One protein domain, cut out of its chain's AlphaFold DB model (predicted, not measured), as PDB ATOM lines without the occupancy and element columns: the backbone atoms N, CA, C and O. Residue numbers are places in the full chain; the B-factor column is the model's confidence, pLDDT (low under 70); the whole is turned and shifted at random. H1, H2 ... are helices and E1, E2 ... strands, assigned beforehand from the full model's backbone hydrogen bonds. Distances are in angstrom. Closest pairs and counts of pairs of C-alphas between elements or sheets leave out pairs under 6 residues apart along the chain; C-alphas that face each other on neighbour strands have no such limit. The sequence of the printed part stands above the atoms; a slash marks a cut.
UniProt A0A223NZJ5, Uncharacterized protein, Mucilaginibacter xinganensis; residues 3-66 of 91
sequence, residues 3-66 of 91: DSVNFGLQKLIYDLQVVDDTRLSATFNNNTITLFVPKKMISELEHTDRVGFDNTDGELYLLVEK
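Overview. This is residues 3 to 66 of the 91 residues of an uncharacterized protein of Mucilaginibacter xinganensis (UniProt A0A223NZJ5). A twisted sheet of four strands, E1, E2, E4 and E3, forms an elongated slab, and the hairpin of E5 and E6 folds back over part of one face near one end, crossed to the strands below. The short helix H1 sits at that end as the corner between sheet and hairpin, while the turn of the hairpin E1 and E2 makes the far end of the long axis. The printed part has 64 residues, with one named helix and six named strands in the order E1 E2 E3 E4 H1 E5 E6; the class is mostly strand. The larger sheet is mixed, the two-stranded one antiparallel. The whole is only just loose, close to compact, with a radius of gyration of the C-alphas of 13.0 A and spans of 41 by 23 by 19 A.

Along the chain. Start with the longest strand, E2, residues 10 to 19: find C-alpha 10 at (-5.037, -30.177, -3.433), from which it runs 27.9 A to C-alpha 19 at (15.120, -48.922, -7.861). Beside it look for E4, residues 32 to 38, 19.0 A long, and E1, residues 3 to 7, 12.8 A. E3, residues 25 to 29, measures 13.5 A. H1, residues 39 to 47, spans 12.3 A. E5, residues 52 to 57, is 16.3 A long, and E6, residues 60 to 65, is 16.2 A, ending at C-alpha 65 at (0.852, -54.155, -15.203).

Arrangement. In the larger sheet the inner strands E2 and E4 are parallel at 14 degrees, with N 17 and O 35 within hydrogen-bond range at 2.9 A. The hairpin E1 and E2 is antiparallel at 154 degrees; look at N 5 and O 12, 2.9 A. The hairpin E3 and E4 is antiparallel at 160 degrees, with N 27 and O 34 at 3.0 A. E1 and E3 are the edge strands. H1 is on this sheet but only grazes it with residues 39 to 42; its closest C-alphas to E2 are those of Lys 39 and Val 18, 5.7 A apart. In H1 every O i to N i+4 pair is within hydrogen-bond range. The hairpin E5 and E6 is antiparallel at 167 degrees, with N 55 and O 62 at 3.0 A. The closest C-alphas of E3 and E5 are those of Ser 25 and Asp 57, 5.7 A apart. E4 and E6 are only just apart, at 8.4 A.

Size, cuts and confidence. The C-alphas farthest apart are those of Leu 9 and Thr 48, at 41.5 A. The printed part has no cut, and each link between its named elements is tight. The mean pLDDT of the printed part is 96.7, and no printed residue is under 70.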
ATOM      1  N   ASP A   3       3.149 -37.934 -12.591       95.81
ATOM      2  CA  ASP A   3       1.960 -37.254 -13.077       95.81
ATOM      3  C   ASP A   3       1.034 -36.912 -11.892       95.81
ATOM      4  O   ASP A   3       1.297 -37.263 -10.734       95.81
ATOM      5  N   SER A   4       0.006 -36.099 -12.131       97.31
ATOM      6  CA  SER A   4      -0.825 -35.548 -11.068       97.31
ATOM      7  C   SER A   4      -2.251 -35.255 -11.508       97.31
ATOM      8  O   SER A   4      -2.511 -34.811 -12.623       97.31
ATOM      9  N   VAL A   5      -3.174 -35.376 -10.559       96.94
ATOM     10  CA  VAL A   5      -4.581 -35.019 -10.738       96.94
ATOM     11  C   VAL A   5      -5.020 -34.014  -9.675       96.94
ATOM     12  O   VAL A   5      -4.561 -34.041  -8.529       96.94
ATOM     13  N   ASN A   6      -5.928 -33.107 -10.040       97.81
ATOM     14  CA  ASN A   6      -6.592 -32.255  -9.056       97.81
ATOM     15  C   ASN A   6      -7.496 -33.119  -8.169       97.81
ATOM     16  O   ASN A   6      -8.375 -33.822  -8.662       97.81
ATOM     17  N   PHE A   7      -7.303 -33.033  -6.856       96.88
ATOM     18  CA  PHE A   7      -8.041 -33.798  -5.861       96.88
ATOM     19  C   PHE A   7      -8.608 -32.857  -4.792       96.88
ATOM     20  O   PHE A   7      -7.962 -32.513  -3.796       96.88
ATOM     21  N   GLY A   8      -9.836 -32.388  -5.030       95.94
ATOM     22  CA  GLY A   8     -10.473 -31.367  -4.202       95.94
ATOM     23  C   GLY A   8      -9.696 -30.048  -4.242       95.94
ATOM     24  O   GLY A   8      -9.567 -29.431  -5.295       95.94
ATOM     25  N   LEU A   9      -9.189 -29.612  -3.084       97.19
ATOM     26  CA  LEU A   9      -8.406 -28.375  -2.943       97.19
ATOM     27  C   LEU A   9      -6.894 -28.578  -3.121       97.19
ATOM     28  O   LEU A   9      -6.131 -27.622  -3.003       97.19
ATOM     29  N   GLN A  10      -6.449 -29.814  -3.339       97.69
ATOM     30  CA  GLN A  10      -5.037 -30.177  -3.433       97.69
ATOM     31  C   GLN A  10      -4.776 -30.949  -4.728       97.69
ATOM     32  O   GLN A  10      -5.693 -31.218  -5.502       97.69
ATOM     33  N   LYS A  11      -3.517 -31.308  -4.970       97.81
ATOM     34  CA  LYS A  11      -3.155 -32.293  -5.989       97.81
ATOM     35  C   LYS A  11      -2.864 -33.629  -5.325       97.81
ATOM     36  O   LYS A  11      -2.329 -33.649  -4.217       97.81
ATOM     37  N   LEU A  12      -3.214 -34.712  -6.004       98.12
ATOM     38  CA  LEU A  12      -2.646 -36.030  -5.756       98.12
ATOM     39  C   LEU A  12      -1.591 -36.266  -6.833       98.12
ATOM     40  O   LEU A  12      -1.888 -36.129  -8.019       98.12
ATOM     41  N   ILE A  13      -0.372 -36.572  -6.409       98.38
ATOM     42  CA  ILE A  13       0.761 -36.857  -7.288       98.38
ATOM     43  C   ILE A  13       1.027 -38.357  -7.214       98.38
ATOM     44  O   ILE A  13       0.924 -38.964  -6.145       98.38
ATOM     45  N   TYR A  14       1.358 -38.959  -8.344       96.81
ATOM     46  CA  TYR A  14       1.811 -40.336  -8.418       96.81
ATOM     47  C   TYR A  14       3.111 -40.385  -9.210       96.81
ATOM     48  O   TYR A  14       3.226 -39.789 -10.277       96.81
ATOM     49  N   ASP A  15       4.099 -41.081  -8.656       97.38
ATOM     50  CA  ASP A  15       5.413 -41.245  -9.264       97.38
ATOM     51  C   ASP A  15       5.832 -42.712  -9.249       97.38
ATOM     52  O   ASP A  15       5.627 -43.434  -8.273       97.38
ATOM     53  N   LEU A  16       6.448 -43.140 -10.344       96.06
ATOM     54  CA  LEU A  16       7.072 -44.448 -10.479       96.06
ATOM     55  C   LEU A  16       8.589 -44.284 -10.522       96.06
ATOM     56  O   LEU A  16       9.131 -43.687 -11.459       96.06
ATOM     57  N   GLN A  17       9.276 -44.864  -9.539       97.75
ATOM     58  CA  GLN A  17      10.731 -44.837  -9.438       97.75
ATOM     59  C   GLN A  17      11.326 -46.219  -9.641       97.75
ATOM     60  O   GLN A  17      10.967 -47.185  -8.974       97.75
ATOM     61  N   VAL A  18      12.295 -46.299 -10.547       97.25
ATOM     62  CA  VAL A  18      13.043 -47.530 -10.779       97.25
ATOM     63  C   VAL A  18      14.170 -47.637  -9.754       97.25
ATOM     64  O   VAL A  18      15.051 -46.777  -9.701       97.25
ATOM     65  N   VAL A  19      14.169 -48.709  -8.963       97.81
ATOM     66  CA  VAL A  19      15.120 -48.922  -7.861       97.81
ATOM     67  C   VAL A  19      15.936 -50.198  -8.028       97.81
ATOM     68  O   VAL A  19      15.557 -51.126  -8.744       97.81
ATOM     69  N   ASP A  20      17.085 -50.238  -7.357       97.12
ATOM     70  CA  ASP A  20      17.898 -51.446  -7.209       97.12
ATOM     71  C   ASP A  20      17.477 -52.203  -5.938       97.12
ATOM     72  O   ASP A  20      18.167 -52.202  -4.921       97.12
ATOM     73  N   ASP A  21      16.268 -52.759  -5.987       95.88
ATOM     74  CA  ASP A  21      15.654 -53.585  -4.942       95.88
ATOM     75  C   ASP A  21      15.064 -54.854  -5.595       95.88
ATOM     76  O   ASP A  21      15.276 -55.129  -6.777       95.88
ATOM     77  N   THR A  22      14.336 -55.659  -4.831       95.75
ATOM     78  CA  THR A  22      13.863 -56.998  -5.192       95.75
ATOM     79  C   THR A  22      12.344 -57.142  -5.163       95.75
ATOM     80  O   THR A  22      11.823 -58.096  -5.738       95.75
ATOM     81  N   ARG A  23      11.626 -56.203  -4.538       96.56
ATOM     82  CA  ARG A  23      10.160 -56.201  -4.396       96.56
ATOM     83  C   ARG A  23       9.588 -54.823  -4.706       96.56
ATOM     84  O   ARG A  23      10.312 -53.838  -4.575       96.56
ATOM     85  N   LEU A  24       8.306 -54.746  -5.070       98.12
ATOM     86  CA  LEU A  24       7.628 -53.453  -5.099       98.12
ATOM     87  C   LEU A  24       7.469 -52.954  -3.663       98.12
ATOM     88  O   LEU A  24       7.230 -53.731  -2.729       98.12
ATOM     89  N   SER A  25       7.570 -51.649  -3.505       98.06
ATOM     90  CA  SER A  25       7.240 -50.952  -2.270       98.06
ATOM     91  C   SER A  25       6.618 -49.609  -2.602       98.06
ATOM     92  O   SER A  25       6.718 -49.132  -3.738       98.06
ATOM     93  N   ALA A  26       5.946 -49.004  -1.630       98.00
ATOM     94  CA  ALA A  26       5.323 -47.708  -1.837       98.00
ATOM     95  C   ALA A  26       5.460 -46.796  -0.623       98.00
ATOM     96  O   ALA A  26       5.457 -47.229   0.528       98.00
ATOM     97  N   THR A  27       5.514 -45.496  -0.888       97.88
ATOM     98  CA  THR A  27       5.403 -44.467   0.150       97.88
ATOM     99  C   THR A  27       4.315 -43.476  -0.203       97.88
ATOM    100  O   THR A  27       4.118 -43.166  -1.376       97.88
ATOM    101  N   PHE A  28       3.668 -42.920   0.818       97.69
ATOM    102  CA  PHE A  28       2.804 -41.759   0.666       97.69
ATOM    103  C   PHE A  28       3.329 -40.607   1.519       97.69
ATOM    104  O   PHE A  28       3.310 -40.675   2.748       97.69
ATOM    105  N   ASN A  29       3.822 -39.556   0.868       97.69
ATOM    106  CA  ASN A  29       4.359 -38.377   1.541       97.69
ATOM    107  C   ASN A  29       4.112 -37.124   0.697       97.69
ATOM    108  O   ASN A  29       4.205 -37.187  -0.523       97.69
ATOM    109  N   ASN A  30       3.816 -35.985   1.331       96.25
ATOM    110  CA  ASN A  30       3.552 -34.710   0.644       96.25
ATOM    111  C   ASN A  30       2.593 -34.855  -0.553       96.25
ATOM    112  O   ASN A  30       2.898 -34.428  -1.664       96.25
ATOM    113  N   ASN A  31       1.457 -35.522  -0.329       97.50
ATOM    114  CA  ASN A  31       0.436 -35.781  -1.348       97.50
ATOM    115  C   ASN A  31       0.923 -36.597  -2.560       97.50
ATOM    116  O   ASN A  31       0.251 -36.616  -3.590       97.50
ATOM    117  N   THR A  32       2.059 -37.280  -2.434       98.44
ATOM    118  CA  THR A  32       2.671 -38.072  -3.499       98.44
ATOM    119  C   THR A  32       2.677 -39.539  -3.115       98.44
ATOM    120  O   THR A  32       3.229 -39.902  -2.075       98.44
ATOM    121  N   ILE A  33       2.061 -40.375  -3.947       97.94
ATOM    122  CA  ILE A  33       2.245 -41.825  -3.915       97.94
ATOM    123  C   ILE A  33       3.466 -42.128  -4.782       97.94
ATOM    124  O   ILE A  33       3.432 -41.906  -5.988       97.94
ATOM    125  N   THR A  34       4.538 -42.636  -4.184       98.25
ATOM    126  CA  THR A  34       5.712 -43.096  -4.933       98.25
ATOM    127  C   THR A  34       5.741 -44.611  -4.915       98.25
ATOM    128  O   THR A  34       5.832 -45.206  -3.841       98.25
ATOM    129  N   LEU A  35       5.659 -45.221  -6.094       97.88
ATOM    130  CA  LEU A  35       5.812 -46.653  -6.298       97.88
ATOM    131  C   LEU A  35       7.248 -46.952  -6.722       97.88
ATOM    132  O   LEU A  35       7.723 -46.455  -7.745       97.88
ATOM    133  N   PHE A  36       7.934 -47.783  -5.951       98.12
ATOM    134  CA  PHE A  36       9.293 -48.207  -6.247       98.12
ATOM    135  C   PHE A  36       9.259 -49.563  -6.944       98.12
ATOM    136  O   PHE A  36       8.784 -50.551  -6.384       98.12
ATOM    137  N   VAL A  37       9.762 -49.607  -8.176       97.81
ATOM    138  CA  VAL A  37       9.751 -50.801  -9.024       97.81
ATOM    139  C   VAL A  37      11.184 -51.282  -9.248       97.81
ATOM    140  O   VAL A  37      12.015 -50.526  -9.762       97.81
ATOM    141  N   PRO A  38      11.517 -52.534  -8.897       98.25
ATOM    142  CA  PRO A  38      12.811 -53.122  -9.207       98.25
ATOM    143  C   PRO A  38      13.173 -53.044 -10.692       98.25
ATOM    144  O   PRO A  38      12.381 -53.432 -11.555       98.25
ATOM    145  N   LYS A  39      14.421 -52.666 -11.001       97.81
ATOM    146  CA  LYS A  39      14.976 -52.680 -12.374       97.81
ATOM    147  C   LYS A  39      14.719 -53.993 -13.110       97.81
ATOM    148  O   LYS A  39      14.394 -53.994 -14.294       97.81
ATOM    149  N   LYS A  40      14.856 -55.114 -12.398       97.12
ATOM    150  CA  LYS A  40      14.640 -56.448 -12.961       97.12
ATOM    151  C   LYS A  40      13.194 -56.644 -13.428       97.12
ATOM    152  O   LYS A  40      12.989 -57.209 -14.494       97.12
ATOM    153  N   MET A  41      12.216 -56.145 -12.670       97.31
ATOM    154  CA  MET A  41      10.800 -56.246 -13.035       97.31
ATOM    155  C   MET A  41      10.490 -55.414 -14.282       97.31
ATOM    156  O   MET A  41       9.821 -55.918 -15.176       97.31
ATOM    157  N   ILE A  42      11.040 -54.198 -14.396       95.19
ATOM    158  CA  ILE A  42      10.905 -53.378 -15.615       95.19
ATOM    159  C   ILE A  42      11.481 -54.109 -16.831       95.19
ATOM    160  O   ILE A  42      10.797 -54.259 -17.836       95.19
ATOM    161  N   SER A  43      12.701 -54.641 -16.716       95.88
ATOM    162  CA  SER A  43      13.335 -55.390 -17.807       95.88
ATOM    163  C   SER A  43      12.534 -56.637 -18.208       95.88
ATOM    164  O   SER A  43      12.404 -56.939 -19.393       95.88
ATOM    165  N   GLU A  44      11.948 -57.347 -17.239       96.69
ATOM    166  CA  GLU A  44      11.058 -58.480 -17.510       96.69
ATOM    167  C   GLU A  44       9.745 -58.043 -18.184       96.69
ATOM    168  O   GLU A  44       9.294 -58.736 -19.095       96.69
ATOM    169  N   LEU A  45       9.149 -56.905 -17.799       94.38
ATOM    170  CA  LEU A  45       7.989 -56.350 -18.507       94.38
ATOM    171  C   LEU A  45       8.353 -56.006 -19.957       94.38
ATOM    172  O   LEU A  45       7.644 -56.411 -20.869       94.38
ATOM    173  N   GLU A  46       9.464 -55.319 -20.200       92.31
ATOM    174  CA  GLU A  46       9.833 -54.860 -21.548       92.31
ATOM    175  C   GLU A  46      10.209 -55.994 -22.511       92.31
ATOM    176  O   GLU A  46       9.989 -55.882 -23.717       92.31
ATOM    177  N   HIS A  47      10.803 -57.080 -22.008       95.06
ATOM    178  CA  HIS A  47      11.435 -58.096 -22.859       95.06
ATOM    179  C   HIS A  47      10.751 -59.464 -22.848       95.06
ATOM    180  O   HIS A  47      11.239 -60.392 -23.495       95.06
ATOM    181  N   THR A  48       9.643 -59.622 -22.123       94.88
ATOM    182  CA  THR A  48       8.903 -60.889 -22.063       94.88
ATOM    183  C   THR A  48       7.398 -60.676 -22.216       94.88
ATOM    184  O   THR A  48       6.890 -59.562 -22.073       94.88
ATOM    185  N   ASP A  49       6.664 -61.769 -22.417       91.81
ATOM    186  CA  ASP A  49       5.194 -61.772 -22.456       91.81
ATOM    187  C   ASP A  49       4.553 -61.606 -21.069       91.81
ATOM    188  O   ASP A  49       3.333 -61.689 -20.918       91.81
ATOM    189  N   ARG A  50       5.358 -61.376 -20.024       94.25
ATOM    190  CA  ARG A  50       4.841 -61.098 -18.692       94.25
ATOM    191  C   ARG A  50       3.991 -59.827 -18.711       94.25
ATOM    192  O   ARG A  50       4.371 -58.805 -19.281       94.25
ATOM    193  N   VAL A  51       2.831 -59.935 -18.072       94.19
ATOM    194  CA  VAL A  51       1.759 -58.931 -18.074       94.19
ATOM    195  C   VAL A  51       1.929 -57.948 -16.917       94.19
ATOM    196  O   VAL A  51       1.743 -56.750 -17.095       94.19
ATOM    197  N   GLY A  52       2.338 -58.448 -15.748       95.94
ATOM    198  CA  GLY A  52       2.474 -57.646 -14.543       95.94
ATOM    199  C   GLY A  52       3.236 -58.331 -13.410       95.94
ATOM    200  O   GLY A  52       3.661 -59.494 -13.502       95.94
ATOM    201  N   PHE A  53       3.406 -57.573 -12.337       97.44
ATOM    202  CA  PHE A  53       3.983 -57.971 -11.062       97.44
ATOM    203  C   PHE A  53       3.107 -57.454  -9.933       97.44
ATOM    204  O   PHE A  53       2.682 -56.302  -9.956       97.44
ATOM    205  N   ASP A  54       2.906 -58.287  -8.922       96.94
ATOM    206  CA  ASP A  54       2.224 -57.915  -7.697       96.94
ATOM    207  C   ASP A  54       3.038 -58.314  -6.466       96.94
ATOM    208  O   ASP A  54       3.827 -59.264  -6.493       96.94
ATOM    209  N   ASN A  55       2.844 -57.575  -5.378       96.94
ATOM    210  CA  ASN A  55       3.190 -58.015  -4.032       96.94
ATOM    211  C   ASN A  55       2.452 -57.183  -2.983       96.94
ATOM    212  O   ASN A  55       1.796 -56.188  -3.278       96.94
ATOM    213  N   THR A  56       2.615 -57.572  -1.722       97.19
ATOM    214  CA  THR A  56       2.171 -56.771  -0.584       97.19
ATOM    215  C   THR A  56       3.317 -55.946  -0.002       97.19
ATOM    216  O   THR A  56       4.476 -56.377  -0.004       97.19
ATOM    217  N   ASP A  57       3.008 -54.751   0.493       96.75
ATOM    218  CA  ASP A  57       3.902 -53.902   1.277       96.75
ATOM    219  C   ASP A  57       3.189 -53.416   2.546       96.75
ATOM    220  O   ASP A  57       2.362 -52.504   2.521       96.75
ATOM    221  N   GLY A  58       3.432 -54.115   3.659       95.25
ATOM    222  CA  GLY A  58       2.592 -53.995   4.849       95.25
ATOM    223  C   GLY A  58       1.160 -54.445   4.544       95.25
ATOM    224  O   GLY A  58       0.940 -55.598   4.178       95.25
ATOM    225  N   GLU A  59       0.204 -53.529   4.687       96.31
ATOM    226  CA  GLU A  59      -1.215 -53.752   4.366       96.31
ATOM    227  C   GLU A  59      -1.577 -53.361   2.920       96.31
ATOM    228  O   GLU A  59      -2.702 -53.597   2.482       96.31
ATOM    229  N   LEU A  60      -0.644 -52.769   2.163       96.94
ATOM    230  CA  LEU A  60      -0.884 -52.357   0.782       96.94
ATOM    231  C   LEU A  60      -0.716 -53.544  -0.164       96.94
ATOM    232  O   LEU A  60       0.307 -54.223  -0.135       96.94
ATOM    233  N   TYR A  61      -1.695 -53.760  -1.038       97.75
ATOM    234  CA  TYR A  61      -1.534 -54.599  -2.222       97.75
ATOM    235  C   TYR A  61      -1.100 -53.717  -3.393       97.75
ATOM    236  O   TYR A  61      -1.780 -52.743  -3.717       97.75
ATOM    237  N   LEU A  62       0.037 -54.047  -3.999       97.62
ATOM    238  CA  LEU A  62       0.633 -53.317  -5.111       97.62
ATOM    239  C   LEU A  62       0.585 -54.195  -6.359       97.62
ATOM    240  O   LEU A  62       0.989 -55.354  -6.306       97.62
ATOM    241  N   LEU A  63       0.125 -53.625  -7.471       96.88
ATOM    242  CA  LEU A  63       0.077 -54.259  -8.785       96.88
ATOM    243  C   LEU A  63       0.638 -53.282  -9.821       96.88
ATOM    244  O   LEU A  63       0.208 -52.132  -9.886       96.88
ATOM    245  N   VAL A  64       1.596 -53.749 -10.616       95.44
ATOM    246  CA  VAL A  64       2.134 -53.054 -11.790       95.44
ATOM    247  C   VAL A  64       1.891 -53.935 -12.996       95.44
ATOM    248  O   VAL A  64       2.396 -55.057 -13.044       95.44
ATOM    249  N   GLU A  65       1.162 -53.430 -13.978       94.81
ATOM    250  CA  GLU A  65       0.852 -54.155 -15.203       94.81
ATOM    251  C   GLU A  65       1.060 -53.285 -16.437       94.81
ATOM    252  O   GLU A  65       1.055 -52.056 -16.371       94.81
ATOM    253  N   LYS A  66       1.297 -53.949 -17.567       93.25
ATOM    254  CA  LYS A  66       1.243 -53.318 -18.881       93.25
ATOM    255  C   LYS A  66      -0.175 -52.825 -19.121       93.25
ATOM    256  O   LYS A  66      -1.124 -53.585 -18.939       93.25
TER     257      LYS A  66